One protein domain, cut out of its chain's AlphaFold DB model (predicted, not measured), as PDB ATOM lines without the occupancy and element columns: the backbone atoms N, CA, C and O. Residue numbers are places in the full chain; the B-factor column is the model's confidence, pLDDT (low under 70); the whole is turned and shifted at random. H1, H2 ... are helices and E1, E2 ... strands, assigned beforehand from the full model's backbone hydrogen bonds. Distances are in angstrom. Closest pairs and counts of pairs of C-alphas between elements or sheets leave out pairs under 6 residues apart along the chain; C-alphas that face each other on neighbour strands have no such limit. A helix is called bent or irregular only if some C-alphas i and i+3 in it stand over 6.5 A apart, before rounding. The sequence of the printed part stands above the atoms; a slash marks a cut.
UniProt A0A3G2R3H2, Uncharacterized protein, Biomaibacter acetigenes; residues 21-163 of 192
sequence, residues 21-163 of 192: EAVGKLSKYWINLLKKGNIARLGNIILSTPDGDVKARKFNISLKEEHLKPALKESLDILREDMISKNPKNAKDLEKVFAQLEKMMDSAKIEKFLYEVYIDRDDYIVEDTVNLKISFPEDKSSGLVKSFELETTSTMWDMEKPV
ATOM      1  N   GLU A  21     186.923 245.226 210.285       92.25
ATOM      2  CA  GLU A  21     186.715 245.129 208.839       92.25
ATOM      3  C   GLU A  21     186.701 246.519 208.196       92.25
ATOM      4  O   GLU A  21     187.442 246.756 207.240       92.25
ATOM      5  N   ALA A  22     185.931 247.455 208.755       94.06
ATOM      6  CA  ALA A  22     185.873 248.833 208.281       94.06
ATOM      7  C   ALA A  22     187.238 249.535 208.384       94.06
ATOM      8  O   ALA A  22     187.691 250.133 207.409       94.06
ATOM      9  N   VAL A  23     187.963 249.370 209.500       94.31
ATOM     10  CA  VAL A  23     189.347 249.867 209.644       94.31
ATOM     11  C   VAL A  23     190.259 249.287 208.559       94.31
ATOM     12  O   VAL A  23     191.068 250.013 207.976       94.31
ATOM     13  N   GLY A  24     190.123 247.997 208.245       95.00
ATOM     14  CA  GLY A  24     190.877 247.341 207.178       95.00
ATOM     15  C   GLY A  24     190.567 247.908 205.790       95.00
ATOM     16  O   GLY A  24     191.497 248.191 205.028       95.00
ATOM     17  N   LYS A  25     189.282 248.119 205.471       96.19
ATOM     18  CA  LYS A  25     188.830 248.740 204.212       96.19
ATOM     19  C   LYS A  25     189.381 250.161 204.069       96.19
ATOM     20  O   LYS A  25     190.038 250.450 203.068       96.19
ATOM     21  N   LEU A  26     189.217 250.996 205.100       95.38
ATOM     22  CA  LEU A  26     189.747 252.364 205.153       95.38
ATOM     23  C   LEU A  26     191.267 252.373 204.953       95.38
ATOM     24  O   LEU A  26     191.774 253.034 204.049       95.38
ATOM     25  N   SER A  27     191.996 251.578 205.739       93.81
ATOM     26  CA  SER A  27     193.461 251.507 205.668       93.81
ATOM     27  C   SER A  27     193.938 251.130 204.268       93.81
ATOM     28  O   SER A  27     194.833 251.768 203.715       93.81
ATOM     29  N   LYS A  28     193.323 250.108 203.660       94.56
ATOM     30  CA  LYS A  28     193.673 249.658 202.309       94.56
ATOM     31  C   LYS A  28     193.430 250.757 201.276       94.56
ATOM     32  O   LYS A  28     194.281 250.961 200.410       94.56
ATOM     33  N   TYR A  29     192.299 251.454 201.365       94.12
ATOM     34  CA  TYR A  29     191.964 252.533 200.446       94.12
ATOM     35  C   TYR A  29     192.973 253.686 200.539       94.12
ATOM     36  O   TYR A  29     193.602 254.038 199.539       94.12
ATOM     37  N   TRP A  30     193.206 254.208 201.746       93.19
ATOM     38  CA  TRP A  30     194.114 255.334 201.973       93.19
ATOM     39  C   TRP A  30     195.565 255.002 201.619       93.19
ATOM     40  O   TRP A  30     196.218 255.777 200.923       93.19
ATOM     41  N   ILE A  31     196.069 253.819 201.988       90.56
ATOM     42  CA  ILE A  31     197.421 253.384 201.597       90.56
ATOM     43  C   ILE A  31     197.561 253.351 200.072       90.56
ATOM     44  O   ILE A  31     198.580 253.784 199.531       90.56
ATOM     45  N   ASN A  32     196.553 252.848 199.357       90.62
ATOM     46  CA  ASN A  32     196.586 252.800 197.897       90.62
ATOM     47  C   ASN A  32     196.523 254.194 197.268       90.62
ATOM     48  O   ASN A  32     197.210 254.430 196.276       90.62
ATOM     49  N   LEU A  33     195.743 255.116 197.836       90.56
ATOM     50  CA  LEU A  33     195.703 256.514 197.403       90.56
ATOM     51  C   LEU A  33     197.071 257.188 197.559       90.56
ATOM     52  O   LEU A  33     197.551 257.853 196.642       90.56
ATOM     53  N   LEU A  34     197.718 256.984 198.705       87.12
ATOM     54  CA  LEU A  34     198.999 257.602 199.032       87.12
ATOM     55  C   LEU A  34     200.162 257.032 198.207       87.12
ATOM     56  O   LEU A  34     201.064 257.772 197.812       87.12
ATOM     57  N   LYS A  35     200.110 255.743 197.849       82.94
ATOM     58  CA  LYS A  35     201.094 255.098 196.959       82.94
ATOM     59  C   LYS A  35     201.125 255.671 195.538       82.94
ATOM     60  O   LYS A  35     202.127 255.488 194.855       82.94
ATOM     61  N   LYS A  36     200.084 256.379 195.084       77.81
ATOM     62  CA  LYS A  36     200.000 256.961 193.727       77.81
ATOM     63  C   LYS A  36     200.862 258.222 193.524       77.81
ATOM     64  O   LYS A  36     200.603 258.987 192.605       77.81
ATOM     65  N   GLY A  37     201.884 258.440 194.354       68.94
ATOM     66  CA  GLY A  37     202.805 259.577 194.231       68.94
ATOM     67  C   GLY A  37     202.366 260.846 194.963       68.94
ATOM     68  O   GLY A  37     202.963 261.895 194.757       68.94
ATOM     69  N   ASN A  38     201.369 260.757 195.849       76.62
ATOM     70  CA  ASN A  38     200.898 261.888 196.660       76.62
ATOM     71  C   ASN A  38     201.765 262.151 197.909       76.62
ATOM     72  O   ASN A  38     201.435 263.017 198.716       76.62
ATOM     73  N   ILE A  39     202.850 261.386 198.082       81.75
ATOM     74  CA  ILE A  39     203.825 261.540 199.164       81.75
ATOM     75  C   ILE A  39     205.160 261.985 198.563       81.75
ATOM     76  O   ILE A  39     205.760 261.261 197.767       81.75
ATOM     77  N   ALA A  40     205.666 263.131 199.009       82.44
ATOM     78  CA  ALA A  40     207.014 263.600 198.730       82.44
ATOM     79  C   ALA A  40     207.910 263.401 199.961       82.44
ATOM     80  O   ALA A  40     207.605 263.877 201.054       82.44
ATOM     81  N   ARG A  41     209.048 262.721 199.788       84.69
ATOM     82  CA  ARG A  41     210.113 262.679 200.801       84.69
ATOM     83  C   ARG A  41     211.024 263.884 200.598       84.69
ATOM     84  O   ARG A  41     211.663 263.988 199.556       84.69
ATOM     85  N   LEU A  42     211.107 264.758 201.598       85.25
ATOM     86  CA  LEU A  42     211.821 266.036 201.498       85.25
ATOM     87  C   LEU A  42     213.239 266.001 202.086       85.25
ATOM     88  O   LEU A  42     213.996 266.949 201.909       85.25
ATOM     89  N   GLY A  43     213.628 264.900 202.736       88.31
ATOM     90  CA  GLY A  43     214.998 264.670 203.202       88.31
ATOM     91  C   GLY A  43     215.085 264.386 204.696       88.31
ATOM     92  O   GLY A  43     214.099 263.983 205.314       88.31
ATOM     93  N   ASN A  44     216.284 264.550 205.255       92.06
ATOM     94  CA  ASN A  44     216.529 264.445 206.693       92.06
ATOM     95  C   ASN A  44     216.683 265.852 207.284       92.06
ATOM     96  O   ASN A  44     217.284 266.713 206.646       92.06
ATOM     97  N   ILE A  45     216.200 266.052 208.502       93.75
ATOM     98  CA  ILE A  45     216.270 267.302 209.259       93.75
ATOM     99  C   ILE A  45     216.634 266.998 210.716       93.75
ATOM    100  O   ILE A  45     216.482 265.863 211.170       93.75
ATOM    101  N   ILE A  46     217.154 267.993 211.429       93.38
ATOM    102  CA  ILE A  46     217.326 267.950 212.883       93.38
ATOM    103  C   ILE A  46     216.239 268.843 213.481       93.38
ATOM    104  O   ILE A  46     216.135 270.006 213.092       93.38
ATOM    105  N   LEU A  47     215.430 268.283 214.375       91.62
ATOM    106  CA  LEU A  47     214.398 268.991 215.126       91.62
ATOM    107  C   LEU A  47     214.828 269.092 216.585       91.62
ATOM    108  O   LEU A  47     215.203 268.082 217.177       91.62
ATOM    109  N   SER A  48     214.744 270.283 217.163       90.88
ATOM    110  CA  SER A  48     214.955 270.467 218.598       90.88
ATOM    111  C   SER A  48     213.653 270.189 219.338       90.88
ATOM    112  O   SER A  48     212.660 270.882 219.134       90.88
ATOM    113  N   THR A  49     213.658 269.174 220.197       87.94
ATOM    114  CA  THR A  49     212.522 268.805 221.050       87.94
ATOM    115  C   THR A  49     212.849 269.089 222.521       87.94
ATOM    116  O   THR A  49     214.024 269.292 222.849       87.94
ATOM    117  N   PRO A  50     211.864 269.071 223.440       89.38
ATOM    118  CA  PRO A  50     212.138 269.154 224.877       89.38
ATOM    119  C   PRO A  50     213.108 268.075 225.397       89.38
ATOM    120  O   PRO A  50     213.850 268.336 226.339       89.38
ATOM    121  N   ASP A  51     213.143 266.897 224.761       85.81
ATOM    122  CA  ASP A  51     214.049 265.787 225.096       85.81
ATOM    123  C   ASP A  51     215.451 265.923 224.459       85.81
ATOM    124  O   ASP A  51     216.349 265.125 224.736       85.81
ATOM    125  N   GLY A  52     215.654 266.935 223.612       90.44
ATOM    126  CA  GLY A  52     216.886 267.186 222.868       90.44
ATOM    127  C   GLY A  52     216.704 267.124 221.352       90.44
ATOM    128  O   GLY A  52     215.593 267.025 220.826       90.44
ATOM    129  N   ASP A  53     217.821 267.218 220.633       94.19
ATOM    130  CA  ASP A  53     217.824 267.220 219.173       94.19
ATOM    131  C   ASP A  53     217.585 265.814 218.603       94.19
ATOM    132  O   ASP A  53     218.335 264.871 218.866       94.19
ATOM    133  N   VAL A  54     216.570 265.693 217.747       92.75
ATOM    134  CA  VAL A  54     216.170 264.448 217.088       92.75
ATOM    135  C   VAL A  54     216.382 264.568 215.585       92.75
ATOM    136  O   VAL A  54     215.945 265.515 214.929       92.75
ATOM    137  N   LYS A  55     217.046 263.571 214.998       94.12
ATOM    138  CA  LYS A  55     217.165 263.458 213.543       94.12
ATOM    139  C   LYS A  55     215.908 262.807 212.973       94.12
ATOM    140  O   LYS A  55     215.666 261.628 213.218       94.12
ATOM    141  N   ALA A  56     215.177 263.537 212.139       95.06
ATOM    142  CA  ALA A  56     213.931 263.087 211.530       95.06
ATOM    143  C   ALA A  56     213.995 263.080 209.995       95.06
ATOM    144  O   ALA A  56     214.792 263.774 209.363       95.06
ATOM    145  N   ARG A  57     213.130 262.280 209.375       95.38
ATOM    146  CA  ARG A  57     212.813 262.296 207.946       95.38
ATOM    147  C   ARG A  57     211.563 263.141 207.745       95.38
ATOM    148  O   ARG A  57     210.532 262.842 208.340       95.38
ATOM    149  N   LYS A  58     211.640 264.145 206.871       94.94
ATOM    150  CA  LYS A  58     210.490 264.976 206.501       94.94
ATOM    151  C   LYS A  58     209.732 264.349 205.332       94.94
ATOM    152  O   LYS A  58     210.323 264.054 204.284       94.94
ATOM    153  N   PHE A  59     208.423 264.219 205.492       93.50
ATOM    154  CA  PHE A  59     207.490 263.860 204.431       93.50
ATOM    155  C   PHE A  59     206.430 264.941 204.273       93.50
ATOM    156  O   PHE A  59     206.064 265.624 205.226       93.50
ATOM    157  N   ASN A  60     205.937 265.075 203.052       93.12
ATOM    158  CA  ASN A  60     204.847 265.964 202.704       93.12
ATOM    159  C   ASN A  60     203.808 265.159 201.925       93.12
ATOM    160  O   ASN A  60     204.139 264.477 200.951       93.12
ATOM    161  N   ILE A  61     202.570 265.213 202.391       92.56
ATOM    162  CA  ILE A  61     201.410 264.643 201.731       92.56
ATOM    163  C   ILE A  61     200.540 265.807 201.285       92.56
ATOM    164  O   ILE A  61     199.963 266.525 202.102       92.56
ATOM    165  N   SER A  62     200.421 265.969 199.973       90.19
ATOM    166  CA  SER A  62     199.524 266.950 199.380       90.19
ATOM    167  C   SER A  62     198.510 266.219 198.519       90.19
ATOM    168  O   SER A  62     198.863 265.468 197.610       90.19
ATOM    169  N   LEU A  63     197.234 266.420 198.834       90.62
ATOM    170  CA  LEU A  63     196.123 265.850 198.088       90.62
ATOM    171  C   LEU A  63     195.291 266.989 197.520       90.62
ATOM    172  O   LEU A  63     194.770 267.828 198.252       90.62
ATOM    173  N   LYS A  64     195.156 266.995 196.197       90.50
ATOM    174  CA  LYS A  64     194.222 267.876 195.500       90.50
ATOM    175  C   LYS A  64     192.786 267.430 195.754       90.50
ATOM    176  O   LYS A  64     192.539 266.262 196.063       90.50
ATOM    177  N   GLU A  65     191.834 268.334 195.543       92.00
ATOM    178  CA  GLU A  65     190.399 268.051 195.681       92.00
ATOM    179  C   GLU A  65     189.966 266.798 194.894       92.00
ATOM    180  O   GLU A  65     189.270 265.945 195.439       92.00
ATOM    181  N   GLU A  66     190.470 266.628 193.665       91.88
ATOM    182  CA  GLU A  66     190.218 265.473 192.781       91.88
ATOM    183  C   GLU A  66     190.641 264.111 193.361       91.88
ATOM    184  O   GLU A  66     190.233 263.062 192.864       91.88
ATOM    185  N   HIS A  67     191.465 264.107 194.409       90.38
ATOM    186  CA  HIS A  67     191.916 262.904 195.108       90.38
ATOM    187  C   HIS A  67     191.324 262.815 196.514       90.38
ATOM    188  O   HIS A  67     190.896 261.741 196.932       90.38
ATOM    189  N   LEU A  68     191.273 263.937 197.233       91.31
ATOM    190  CA  LEU A  68     190.824 263.978 198.619       91.31
ATOM    191  C   LEU A  68     189.302 263.848 198.745       91.31
ATOM    192  O   LEU A  68     188.827 263.086 199.579       91.31
ATOM    193  N   LYS A  69     188.522 264.532 197.903       92.94
ATOM    194  CA  LYS A  69     187.055 264.493 197.984       92.94
ATOM    195  C   LYS A  69     186.496 263.088 197.708       92.94
ATOM    196  O   LYS A  69     185.694 262.624 198.518       92.94
ATOM    197  N   PRO A  70     186.952 262.346 196.673       93.50
ATOM    198  CA  PRO A  70     186.582 260.938 196.516       93.50
ATOM    199  C   PRO A  70     186.998 260.061 197.703       93.50
ATOM    200  O   PRO A  70     186.245 259.176 198.094       93.50
ATOM    201  N   ALA A  71     188.161 260.321 198.307       93.38
ATOM    202  CA  ALA A  71     188.639 259.548 199.450       93.38
ATOM    203  C   ALA A  71     187.797 259.750 200.714       93.38
ATOM    204  O   ALA A  71     187.526 258.793 201.442       93.38
ATOM    205  N   LEU A  72     187.359 260.986 200.965       93.56
ATOM    206  CA  LEU A  72     186.447 261.304 202.061       93.56
ATOM    207  C   LEU A  72     185.074 260.660 201.848       93.56
ATOM    208  O   LEU A  72     184.530 260.094 202.791       93.56
ATOM    209  N   LYS A  73     184.555 260.676 200.615       94.75
ATOM    210  CA  LYS A  73     183.293 260.008 200.266       94.75
ATOM    211  C   LYS A  73     183.346 258.501 200.478       94.75
ATOM    212  O   LYS A  73     182.516 257.974 201.205       94.75
ATOM    213  N   GLU A  74     184.366 257.835 199.944       96.00
ATOM    214  CA  GLU A  74     184.551 256.397 200.167       96.00
ATOM    215  C   GLU A  74     184.661 256.080 201.666       96.00
ATOM    216  O   GLU A  74     184.093 255.109 202.159       96.00
ATOM    217  N   SER A  75     185.382 256.921 202.415       95.88
ATOM    218  CA  SER A  75     185.498 256.745 203.862       95.88
ATOM    219  C   SER A  75     184.139 256.865 204.549       95.88
ATOM    220  O   SER A  75     183.838 256.077 205.444       95.88
ATOM    221  N   LEU A  76     183.310 257.819 204.116       95.44
ATOM    222  CA  LEU A  76     181.955 257.992 204.619       95.44
ATOM    223  C   LEU A  76     181.084 256.764 204.311       95.44
ATOM    224  O   LEU A  76     180.384 256.299 205.206       95.44
ATOM    225  N   ASP A  77     181.175 256.202 203.107       96.00
ATOM    226  CA  ASP A  77     180.417 255.011 202.704       96.00
ATOM    227  C   ASP A  77     180.804 253.774 203.522       96.00
ATOM    228  O   ASP A  77     179.934 253.078 204.050       96.00
ATOM    229  N   ILE A  78     182.105 253.541 203.724       96.06
ATOM    230  CA  ILE A  78     182.595 252.439 204.567       96.06
ATOM    231  C   ILE A  78     182.083 252.590 206.006       96.06
ATOM    232  O   ILE A  78     181.650 251.612 206.622       96.06
ATOM    233  N   LEU A  79     182.118 253.809 206.555       94.44
ATOM    234  CA  LEU A  79     181.600 254.089 207.895       94.44
ATOM    235  C   LEU A  79     180.076 253.938 207.961       94.44
ATOM    236  O   LEU A  79     179.558 253.463 208.970       94.44
ATOM    237  N   ARG A  80     179.360 254.307 206.897       94.38
ATOM    238  CA  ARG A  80     177.908 254.149 206.784       94.38
ATOM    239  C   ARG A  80     177.506 252.690 206.866       94.38
ATOM    240  O   ARG A  80     176.674 252.340 207.702       94.38
ATOM    241  N   GLU A  81     178.126 251.845 206.049       94.50
ATOM    242  CA  GLU A  81     177.887 250.402 206.064       94.50
ATOM    243  C   GLU A  81     178.170 249.802 207.450       94.50
ATOM    244  O   GLU A  81     177.339 249.064 207.987       94.50
ATOM    245  N   ASP A  82     179.299 250.168 208.066       94.62
ATOM    246  CA  ASP A  82     179.676 249.667 209.391       94.62
ATOM    247  C   ASP A  82     178.665 250.074 210.468       94.62
ATOM    248  O   ASP A  82     178.148 249.225 211.198       94.62
ATOM    249  N   MET A  83     178.326 251.363 210.546       91.19
ATOM    250  CA  MET A  83     177.449 251.882 211.594       91.19
ATOM    251  C   MET A  83     176.012 251.378 211.461       91.19
ATOM    252  O   MET A  83     175.393 251.051 212.479       91.19
ATOM    253  N   ILE A  84     175.490 251.262 210.235       92.44
ATOM    254  CA  ILE A  84     174.153 250.705 209.984       92.44
ATOM    255  C   ILE A  84     174.116 249.218 210.335       92.44
ATOM    256  O   ILE A  84     173.177 248.779 211.001       92.44
ATOM    257  N   SER A  85     175.137 248.447 209.942       91.06
ATOM    258  CA  SER A  85     175.193 247.008 210.232       91.06
ATOM    259  C   SER A  85     175.208 246.711 211.736       91.06
ATOM    260  O   SER A  85     174.557 245.768 212.188       91.06
ATOM    261  N   LYS A  86     175.879 247.558 212.526       88.75
ATOM    262  CA  LYS A  86     175.915 247.462 213.993       88.75
ATOM    263  C   LYS A  86     174.636 247.953 214.666       88.75
ATOM    264  O   LYS A  86     174.271 247.435 215.718       88.75
ATOM    265  N   ASN A  87     173.949 248.933 214.075       87.44
ATOM    266  CA  ASN A  87     172.788 249.594 214.672       87.44
ATOM    267  C   ASN A  87     171.553 249.558 213.751       87.44
ATOM    268  O   ASN A  87     170.988 250.612 213.438       87.44
ATOM    269  N   PRO A  88     171.057 248.370 213.353       87.75
ATOM    270  CA  PRO A  88     169.988 248.254 212.359       87.75
ATOM    271  C   PRO A  88     168.678 248.920 212.805       87.75
ATOM    272  O   PRO A  88     167.909 249.399 211.974       87.75
ATOM    273  N   LYS A  89     168.432 249.014 214.119       90.69
ATOM    274  CA  LYS A  89     167.264 249.711 214.686       90.69
ATOM    275  C   LYS A  89     167.269 251.217 214.392       90.69
ATOM    276  O   LYS A  89     166.203 251.791 214.206       90.69
ATOM    277  N   ASN A  90     168.455 251.819 214.290       88.81
ATOM    278  CA  ASN A  90     168.648 253.249 214.044       88.81
ATOM    279  C   ASN A  90     169.015 253.544 212.580       88.81
ATOM    280  O   ASN A  90     169.340 254.681 212.246       88.81
ATOM    281  N   ALA A  91     168.956 252.539 211.694       90.94
ATOM    282  CA  ALA A  91     169.414 252.646 210.310       90.94
ATOM    283  C   ALA A  91     168.803 253.844 209.569       90.94
ATOM    284  O   ALA A  91     169.513 254.567 208.885       90.94
ATOM    285  N   LYS A  92     167.501 254.107 209.756       92.06
ATOM    286  CA  LYS A  92     166.822 255.242 209.109       92.06
ATOM    287  C   LYS A  92     167.373 256.600 209.537       92.06
ATOM    288  O   LYS A  92     167.432 257.503 208.709       92.06
ATOM    289  N   ASP A  93     167.725 256.767 210.807       92.62
ATOM    290  CA  ASP A  93     168.244 258.042 211.302       92.62
ATOM    291  C   ASP A  93     169.721 258.209 210.949       92.62
ATOM    292  O   ASP A  93     170.119 259.288 210.518       92.62
ATOM    293  N   LEU A  94     170.499 257.123 210.996       91.88
ATOM    294  CA  LEU A  94     171.870 257.104 210.482       91.88
ATOM    295  C   LEU A  94     171.914 257.459 208.990       91.88
ATOM    296  O   LEU A  94     172.681 258.335 208.606       91.88
ATOM    297  N   GLU A  95     171.053 256.868 208.158       94.00
ATOM    298  CA  GLU A  95     170.968 257.192 206.724       94.00
ATOM    299  C   GLU A  95     170.682 258.679 206.478       94.00
ATOM    300  O   GLU A  95     171.284 259.286 205.595       94.00
ATOM    301  N   LYS A  96     169.820 259.313 207.286       92.88
ATOM    302  CA  LYS A  96     169.581 260.764 207.179       92.88
ATOM    303  C   LYS A  96     170.838 261.571 207.496       92.88
ATOM    304  O   LYS A  96     171.130 262.521 206.773       92.88
ATOM    305  N   VAL A  97     171.565 261.209 208.557       91.94
ATOM    306  CA  VAL A  97     172.816 261.880 208.946       91.94
ATOM    307  C   VAL A  97     173.855 261.744 207.836       91.94
ATOM    308  O   VAL A  97     174.427 262.740 207.398       91.94
ATOM    309  N   PHE A  98     174.052 260.535 207.315       93.19
ATOM    310  CA  PHE A  98     174.994 260.288 206.227       93.19
ATOM    311  C   PHE A  98     174.620 261.021 204.939       93.19
ATOM    312  O   PHE A  98     175.485 261.643 204.331       93.19
ATOM    313  N   ALA A  99     173.337 261.054 204.574       92.50
ATOM    314  CA  ALA A  99     172.869 261.819 203.420       92.50
ATOM    315  C   ALA A  99     173.098 263.335 203.578       92.50
ATOM    316  O   ALA A  99     173.343 264.034 202.595       92.50
ATOM    317  N   GLN A 100     173.018 263.874 204.802       89.19
ATOM    318  CA  GLN A 100     173.361 265.275 205.069       89.19
ATOM    319  C   GLN A 100     174.868 265.528 204.935       89.19
ATOM    320  O   GLN A 100     175.259 266.507 204.299       89.19
ATOM    321  N   LEU A 101     175.704 264.639 205.479       89.94
ATOM    322  CA  LEU A 101     177.164 264.726 205.357       89.94
ATOM    323  C   LEU A 101     177.623 264.622 203.898       89.94
ATOM    324  O   LEU A 101     178.499 265.378 203.480       89.94
ATOM    325  N   GLU A 102     177.006 263.743 203.108       91.38
ATOM    326  CA  GLU A 102     177.300 263.596 201.683       91.38
ATOM    327  C   GLU A 102     176.956 264.871 200.902       91.38
ATOM    328  O   GLU A 102     177.813 265.407 200.199       91.38
ATOM    329  N   LYS A 103     175.758 265.437 201.109       89.00
ATOM    330  CA  LYS A 103     175.364 266.727 200.511       89.00
ATOM    331  C   LYS A 103     176.316 267.861 200.895       89.00
ATOM    332  O   LYS A 103     176.667 268.700 200.060       89.00
ATOM    333  N   MET A 104     176.742 267.897 202.156       86.38
ATOM    334  CA  MET A 104     177.720 268.874 202.625       86.38
ATOM    335  C   MET A 104     179.065 268.696 201.907       86.38
ATOM    336  O   MET A 104     179.610 269.671 201.399       86.38
ATOM    337  N   MET A 105     179.581 267.470 201.792       88.75
ATOM    338  CA  MET A 105     180.813 267.209 201.038       88.75
ATOM    339  C   MET A 105     180.682 267.557 199.555       88.75
ATOM    340  O   MET A 105     181.630 268.084 198.978       88.75
ATOM    341  N   ASP A 106     179.534 267.290 198.931       89.94
ATOM    342  CA  ASP A 106     179.285 267.603 197.521       89.94
ATOM    343  C   ASP A 106     179.381 269.091 197.227       89.94
ATOM    344  O   ASP A 106     180.025 269.491 196.254       89.94
ATOM    345  N   SER A 107     178.786 269.896 198.100       88.12
ATOM    346  CA  SER A 107     178.822 271.354 198.005       88.12
ATOM    347  C   SER A 107     180.173 271.953 198.405       88.12
ATOM    348  O   SER A 107     180.560 272.986 197.861       88.12
ATOM    349  N   ALA A 108     180.910 271.311 199.315       89.75
ATOM    350  CA  ALA A 108     182.193 271.799 199.800       89.75
ATOM    351  C   ALA A 108     183.269 271.814 198.706       89.75
ATOM    352  O   ALA A 108     183.408 270.862 197.933       89.75
ATOM    353  N   LYS A 109     184.092 272.862 198.704       92.56
ATOM    354  CA  LYS A 109     185.296 272.983 197.884       92.56
ATOM    355  C   LYS A 109     186.525 272.911 198.779       92.56
ATOM    356  O   LYS A 109     186.684 273.722 199.695       92.56
ATOM    357  N   ILE A 110     187.408 271.957 198.497       92.88
ATOM    358  CA  ILE A 110     188.667 271.793 199.227       92.88
ATOM    359  C   ILE A 110     189.715 272.682 198.562       92.88
ATOM    360  O   ILE A 110     190.242 272.357 197.503       92.88
ATOM    361  N   GLU A 111     190.018 273.821 199.179       93.44
ATOM    362  CA  GLU A 111     190.966 274.787 198.617       93.44
ATOM    363  C   GLU A 111     192.417 274.385 198.864       93.44
ATOM    364  O   GLU A 111     193.283 274.616 198.020       93.44
ATOM    365  N   LYS A 112     192.689 273.791 200.029       93.94
ATOM    366  CA  LYS A 112     194.036 273.405 200.434       93.94
ATOM    367  C   LYS A 112     193.985 272.205 201.364       93.94
ATOM    368  O   LYS A 112     193.205 272.187 202.312       93.94
ATOM    369  N   PHE A 113     194.851 271.236 201.100       94.94
ATOM    370  CA  PHE A 113     195.206 270.193 202.046       94.94
ATOM    371  C   PHE A 113     196.700 269.909 201.936       94.94
ATOM    372  O   PHE A 113     197.217 269.566 200.865       94.94
ATOM    373  N   LEU A 114     197.383 270.066 203.061       93.88
ATOM    374  CA  LEU A 114     198.785 269.758 203.224       93.88
ATOM    375  C   LEU A 114     198.977 269.099 204.587       93.88
ATOM    376  O   LEU A 114     198.558 269.648 205.603       93.88
ATOM    377  N   TYR A 115     199.635 267.948 204.588       95.19
ATOM    378  CA  TYR A 115     200.106 267.294 205.795       95.19
ATOM    379  C   TYR A 115     201.620 267.132 205.720       95.19
ATOM    380  O   TYR A 115     202.136 266.431 204.849       95.19
ATOM    381  N   GLU A 116     202.338 267.805 206.608       95.56
ATOM    382  CA  GLU A 116     203.774 267.619 206.782       95.56
ATOM    383  C   GLU A 116     204.014 266.785 208.033       95.56
ATOM    384  O   GLU A 116     203.406 267.031 209.065       95.56
ATOM    385  N   VAL A 117     204.882 265.782 207.938       96.00
ATOM    386  CA  VAL A 117     205.165 264.882 209.057       96.00
ATOM    387  C   VAL A 117     206.655 264.607 209.156       96.00
ATOM    388  O   VAL A 117     207.343 264.412 208.145       96.00
ATOM    389  N   TYR A 118     207.146 264.583 210.388       95.50
ATOM    390  CA  TYR A 118     208.541 264.360 210.725       95.50
ATOM    391  C   TYR A 118     208.664 263.069 211.520       95.50
ATOM    392  O   TYR A 118     208.160 262.957 212.634       95.50
ATOM    393  N   ILE A 119     209.331 262.085 210.917       93.94
ATOM    394  CA  ILE A 119     209.431 260.729 211.464       93.94
ATOM    395  C   ILE A 119     210.877 260.446 211.849       93.94
ATOM    396  O   ILE A 119     211.764 260.557 210.996       93.94
ATOM    397  N   ASP A 120     211.129 260.057 213.093       92.81
ATOM    398  CA  ASP A 120     212.476 259.738 213.563       92.81
ATOM    399  C   ASP A 120     213.018 258.403 213.003       92.81
ATOM    400  O   ASP A 120     212.552 257.855 211.987       92.81
ATOM    401  N   ARG A 121     214.104 257.922 213.618       91.00
ATOM    402  CA  ARG A 121     214.753 256.655 213.274       91.00
ATOM    403  C   ARG A 121     213.936 255.434 213.711       91.00
ATOM    404  O   ARG A 121     214.044 254.410 213.040       91.00
ATOM    405  N   ASP A 122     213.164 255.561 214.780       90.81
ATOM    406  CA  ASP A 122     212.390 254.487 215.402       90.81
ATOM    407  C   ASP A 122     210.928 254.475 214.903       90.81
ATOM    408  O   ASP A 122     210.078 253.756 215.417       90.81
ATOM    409  N   ASP A 123     210.669 255.217 213.819       90.38
ATOM    410  CA  ASP A 123     209.385 255.364 213.133       90.38
ATOM    411  C   ASP A 123     208.300 256.087 213.959       90.38
ATOM    412  O   ASP A 123     207.111 256.013 213.628       90.38
ATOM    413  N   TYR A 124     208.700 256.861 214.970       92.06
ATOM    414  CA  TYR A 124     207.803 257.750 215.698       92.06
ATOM    415  C   TYR A 124     207.584 259.069 214.959       92.06
ATOM    416  O   TYR A 124     208.511 259.646 214.386       92.06
ATOM    417  N   ILE A 125     206.343 259.563 214.988       94.12
ATOM    418  CA  ILE A 125     206.022 260.931 214.569       94.12
ATOM    419  C   ILE A 125     206.438 261.860 215.706       94.12
ATOM    420  O   ILE A 125     205.892 261.757 216.799       94.12
ATOM    421  N   VAL A 126     207.395 262.744 215.437       95.25
ATOM    422  CA  VAL A 126     207.933 263.709 216.414       95.25
ATOM    423  C   VAL A 126     207.232 265.059 216.294       95.25
ATOM    424  O   VAL A 126     207.029 265.763 217.278       95.25
ATOM    425  N   GLU A 127     206.855 265.415 215.071       95.88
ATOM    426  CA  GLU A 127     206.087 266.612 214.767       95.88
ATOM    427  C   GLU A 127     205.210 266.345 213.544       95.88
ATOM    428  O   GLU A 127     205.615 265.633 212.612       95.88
ATOM    429  N   ASP A 128     204.023 266.938 213.527       96.44
ATOM    430  CA  ASP A 128     203.215 267.046 212.329       96.44
ATOM    431  C   ASP A 128     202.548 268.414 212.185       96.44
ATOM    432  O   ASP A 128     202.296 269.122 213.155       96.44
ATOM    433  N   THR A 129     202.276 268.792 210.939       96.62
ATOM    434  CA  THR A 129     201.530 269.999 210.598       96.62
ATOM    435  C   THR A 129     200.403 269.639 209.644       96.62
ATOM    436  O   THR A 129     200.640 269.119 208.553       96.62
ATOM    437  N   VAL A 130     199.167 269.960 210.025       96.50
ATOM    438  CA  VAL A 130     197.978 269.853 209.173       96.50
ATOM    439  C   VAL A 130     197.557 271.258 208.771       96.50
ATOM    440  O   VAL A 130     197.249 272.077 209.631       96.50
ATOM    441  N   ASN A 131     197.494 271.525 207.468       96.75
ATOM    442  CA  ASN A 131     196.912 272.745 206.924       96.75
ATOM    443  C   ASN A 131     195.753 272.380 205.986       96.75
ATOM    444  O   ASN A 131     195.952 271.770 204.931       96.75
ATOM    445  N   LEU A 132     194.538 272.733 206.399       95.25
ATOM    446  CA  LEU A 132     193.289 272.418 205.717       95.25
ATOM    447  C   LEU A 132     192.475 273.693 205.516       95.25
ATOM    448  O   LEU A 132     192.224 274.434 206.462       95.25
ATOM    449  N   LYS A 133     191.986 273.894 204.293       94.94
ATOM    450  CA  LYS A 133     191.042 274.961 203.972       94.94
ATOM    451  C   LYS A 133     189.894 274.433 203.127       94.94
ATOM    452  O   LYS A 133     190.109 273.892 202.039       94.94
ATOM    453  N   ILE A 134     188.676 274.611 203.626       91.81
ATOM    454  CA  ILE A 134     187.427 274.211 202.975       91.81
ATOM    455  C   ILE A 134     186.530 275.442 202.865       91.81
ATOM    456  O   ILE A 134     186.389 276.200 203.821       91.81
ATOM    457  N   SER A 135     185.902 275.634 201.709       91.62
ATOM    458  CA  SER A 135     184.860 276.644 201.505       91.62
ATOM    459  C   SER A 135     183.533 275.984 201.155       91.62
ATOM    460  O   SER A 135     183.499 274.895 200.579       91.62
ATOM    461  N   PHE A 136     182.437 276.644 201.513       86.81
ATOM    462  CA  PHE A 136     181.078 276.202 201.226       86.81
ATOM    463  C   PHE A 136     180.369 277.260 200.368       86.81
ATOM    464  O   PHE A 136     180.685 278.448 200.485       86.81
ATOM    465  N   PRO A 137     179.426 276.871 199.492       80.44
ATOM    466  CA  PRO A 137     178.671 277.829 198.692       80.44
ATOM    467  C   PRO A 137     177.881 278.781 199.598       80.44
ATOM    468  O   PRO A 137     177.313 278.353 200.602       80.44
ATOM    469  N   GLU A 138     177.815 280.066 199.239       68.31
ATOM    470  CA  GLU A 138     176.948 281.017 199.939       68.31
ATOM    471  C   GLU A 138     175.477 280.665 199.683       68.31
ATOM    472  O   GLU A 138     174.917 281.021 198.645       68.31
ATOM    473  N   ASP A 139     174.827 280.009 200.643       62.09
ATOM    474  CA  ASP A 139     173.371 280.008 200.710       62.09
ATOM    475  C   ASP A 139     172.917 281.219 201.539       62.09
ATOM    476  O   ASP A 139     173.209 281.333 202.730       62.09
ATOM    477  N   LYS A 140     172.200 282.149 200.898       50.44
ATOM    478  CA  LYS A 140     171.687 283.386 201.514       50.44
ATOM    479  C   LYS A 140     170.670 283.137 202.641       50.44
ATOM    480  O   LYS A 140     170.251 284.098 203.281       50.44
ATOM    481  N   SER A 141     170.249 281.889 202.864       47.69
ATOM    482  CA  SER A 141     169.150 281.538 203.771       47.69
ATOM    483  C   SER A 141     169.557 280.816 205.061       47.69
ATOM    484  O   SER A 141     168.734 280.687 205.967       47.69
ATOM    485  N   SER A 142     170.813 280.400 205.205       51.75
ATOM    486  CA  SER A 142     171.273 279.654 206.378       51.75
ATOM    487  C   SER A 142     172.541 280.292 206.925       51.75
ATOM    488  O   SER A 142     173.469 280.516 206.157       51.75
ATOM    489  N   GLY A 143     172.614 280.570 208.227       56.69
ATOM    490  CA  GLY A 143     173.819 281.067 208.907       56.69
ATOM    491  C   GLY A 143     174.984 280.063 208.938       56.69
ATOM    492  O   GLY A 143     175.601 279.878 209.982       56.69
ATOM    493  N   LEU A 144     175.249 279.376 207.826       64.25
ATOM    494  CA  LEU A 144     176.321 278.411 207.655       64.25
ATOM    495  C   LEU A 144     177.671 279.122 207.519       64.25
ATOM    496  O   LEU A 144     177.794 280.227 206.986       64.25
ATOM    497  N   VAL A 145     178.698 278.440 208.016       72.19
ATOM    498  CA  VAL A 145     180.102 278.843 207.935       72.19
ATOM    499  C   VAL A 145     180.520 278.925 206.462       72.19
ATOM    500  O   VAL A 145     180.453 277.930 205.748       72.19
ATOM    501  N   LYS A 146     180.978 280.098 206.000       83.44
ATOM    502  CA  LYS A 146     181.438 280.296 204.607       83.44
ATOM    503  C   LYS A 146     182.705 279.502 204.288       83.44
ATOM    504  O   LYS A 146     182.879 279.000 203.180       83.44
ATOM    505  N   SER A 147     183.605 279.410 205.259       87.56
ATOM    506  CA  SER A 147     184.867 278.692 205.128       87.56
ATOM    507  C   SER A 147     185.379 278.231 206.481       87.56
ATOM    508  O   SER A 147     185.238 278.938 207.476       87.56
ATOM    509  N   PHE A 148     186.019 277.071 206.482       88.19
ATOM    510  CA  PHE A 148     186.749 276.512 207.606       88.19
ATOM    511  C   PHE A 148     188.229 276.445 207.239       88.19
ATOM    512  O   PHE A 148     188.588 275.881 206.203       88.19
ATOM    513  N   GLU A 149     189.075 277.028 208.080       93.88
ATOM    514  CA  GLU A 149     190.526 276.980 207.941       93.88
ATOM    515  C   GLU A 149     191.125 276.471 209.247       93.88
ATOM    516  O   GLU A 149     190.777 276.945 210.330       93.88
ATOM    517  N   LEU A 150     191.987 275.467 209.129       94.38
ATOM    518  CA  LEU A 150     192.665 274.816 210.234       94.38
ATOM    519  C   LEU A 150     194.151 274.740 209.913       94.38
ATOM    520  O   LEU A 150     194.544 274.167 208.895       94.38
ATOM    521  N   GLU A 151     194.957 275.273 210.821       96.81
ATOM    522  CA  GLU A 151     196.394 275.056 210.856       96.81
ATOM    523  C   GLU A 151     196.769 274.562 212.248       96.81
ATOM    524  O   GLU A 151     196.625 275.283 213.235       96.81
ATOM    525  N   THR A 152     197.222 273.315 212.320       97.31
ATOM    526  CA  THR A 152     197.645 272.679 213.566       97.31
ATOM    527  C   THR A 152     199.070 272.204 213.400       97.31
ATOM    528  O   THR A 152     199.364 271.540 212.410       97.31
ATOM    529  N   THR A 153     199.924 272.506 214.377       96.50
ATOM    530  CA  THR A 153     201.217 271.838 214.547       96.50
ATOM    531  C   THR A 153     201.190 271.072 215.858       96.50
ATOM    532  O   THR A 153     200.947 271.668 216.909       96.50
ATOM    533  N   SER A 154     201.416 269.766 215.793       95.44
ATOM    534  CA  SER A 154     201.499 268.893 216.960       95.44
ATOM    535  C   SER A 154     202.940 268.452 217.126       95.44
ATOM    536  O   SER A 154     203.590 268.086 216.153       95.44
ATOM    537  N   THR A 155     203.432 268.462 218.358       94.12
ATOM    538  CA  THR A 155     204.739 267.901 218.707       94.12
ATOM    539  C   THR A 155     204.533 266.783 219.714       94.12
ATOM    540  O   THR A 155     203.663 266.867 220.583       94.12
ATOM    541  N   MET A 156     205.309 265.716 219.573       92.94
ATOM    542  CA  MET A 156     205.277 264.551 220.444       92.94
ATOM    543  C   MET A 156     206.643 264.422 221.116       92.94
ATOM    544  O   MET A 156     207.678 264.417 220.451       92.94
ATOM    545  N   TRP A 157     206.640 264.324 222.439       90.81
ATOM    546  CA  TRP A 157     207.826 264.143 223.278       90.81
ATOM    547  C   TRP A 157     207.479 263.196 224.433       90.81
ATOM    548  O   TRP A 157     206.328 262.769 224.551       90.81
ATOM    549  N   ASP A 158     208.464 262.828 225.256       91.06
ATOM    550  CA  ASP A 158     208.290 261.863 226.350       91.06
ATOM    551  C   ASP A 158     207.709 260.510 225.879       91.06
ATOM    552  O   ASP A 158     206.984 259.824 226.601       91.06
ATOM    553  N   MET A 159     208.033 260.102 224.647       88.69
ATOM    554  CA  MET A 159     207.529 258.857 224.061       88.69
ATOM    555  C   MET A 159     208.011 257.642 224.861       88.69
ATOM    556  O   MET A 159     209.143 257.606 225.337       88.69
ATOM    557  N   GLU A 160     207.122 256.659 225.029       87.88
ATOM    558  CA  GLU A 160     207.324 255.465 225.870       87.88
ATOM    559  C   GLU A 160     207.550 255.742 227.371       87.88
ATOM    560  O   GLU A 160     207.754 254.801 228.144       87.88
ATOM    561  N   LYS A 161     207.471 257.000 227.831       90.00
ATOM    562  CA  LYS A 161     207.591 257.309 229.258       90.00
ATOM    563  C   LYS A 161     206.276 257.001 229.999       90.00
ATOM    564  O   LYS A 161     205.190 257.184 229.445       90.00
ATOM    565  N   PRO A 162     206.340 256.531 231.261       91.94
ATOM    566  CA  PRO A 162     205.148 256.320 232.076       91.94
ATOM    567  C   PRO A 162     204.364 257.620 232.281       91.94
ATOM    568  O   PRO A 162     204.940 258.644 232.641       91.94
ATOM    569  N   VAL A 163     203.041 257.558 232.115       89.38
ATOM    570  CA  VAL A 163     202.133 258.670 232.422       89.38
ATOM    571  C   VAL A 163     201.516 258.443 233.795       89.38
ATOM    572  O   VAL A 163     200.864 257.424 234.030       89.38
TER     573      VAL A 163
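What this domain is: This is residues 21 to 163 of the 192 residues of an uncharacterized protein of Biomaibacter acetigenes (UniProt A0A3G2R3H2). The model is an open V: one arm is a row of three helices side by side, H1, H2 and H3, and the other is a twisted sheet of five strands. The arms meet where H2 only grazes the sheet with its residues 65 to 69. The printed part has 143 residues, with three named helices and five named strands in the order H1 E1 E2 H2 H3 E3 E4 E5, of mixed class; the antiparallel sheet runs E1 E2 E3 E4 E5. It is loose, with a radius of gyration of the C-alphas of 18.8 A and spans of 52 by 38 by 35 A.

Where its parts are: Find C-alpha 21 at (186.715, 245.129, 208.839); from there H1 runs 21.1 A to residue 35. E1, residues 39 to 49, 24.6 A, bends by 73 degrees at residue 43; E2, residues 52 to 62, 29.2 A, bends by 60 degrees at residue 55. H2, residues 65 to 86, spans 31.1 A. H3, residues 88 to 107, 28.6 A, is irregular: C-alphas 89 and 92 are 7.9 A apart. E3, residues 109 to 119, spans 30.3 A, E4, residues 125 to 135, 29.4 A, and E5, residues 147 to 155, 26.4 A, ending at (204.739, 267.901, 218.707).

How they stand to each other: H1 touches H2, closest at C-alphas 22 and 78, 6.1 A, at a shallow tilt of 10 degrees, opposite ways. H2 and H3, a helical hairpin, touch at C-alphas 84 and 91, 5.1 A. H1 and H3 are apart. Every O i to N i+4 pair is within hydrogen-bond range in H1, 17 of 18 in H2, 14 of 16 in H3. Look for N 40 and O 60, 2.8 A, between E1 and E2, and N 57 and O 119, 2.7 A, between E2 and E3. E3, E4 and E5 form a meander, each strand the antiparallel neighbour of the one before: see N 109 and O 135, 2.8 A, then N 148 and O 134, 2.8 A.

The domain as a whole: The C-alphas farthest apart, of Asp 53 and Lys 89, are 53.7 A apart. The printed part has no cut; E4 to E5 is the long link. Confidence is under 70 at residue 37 and residues 138 to 144.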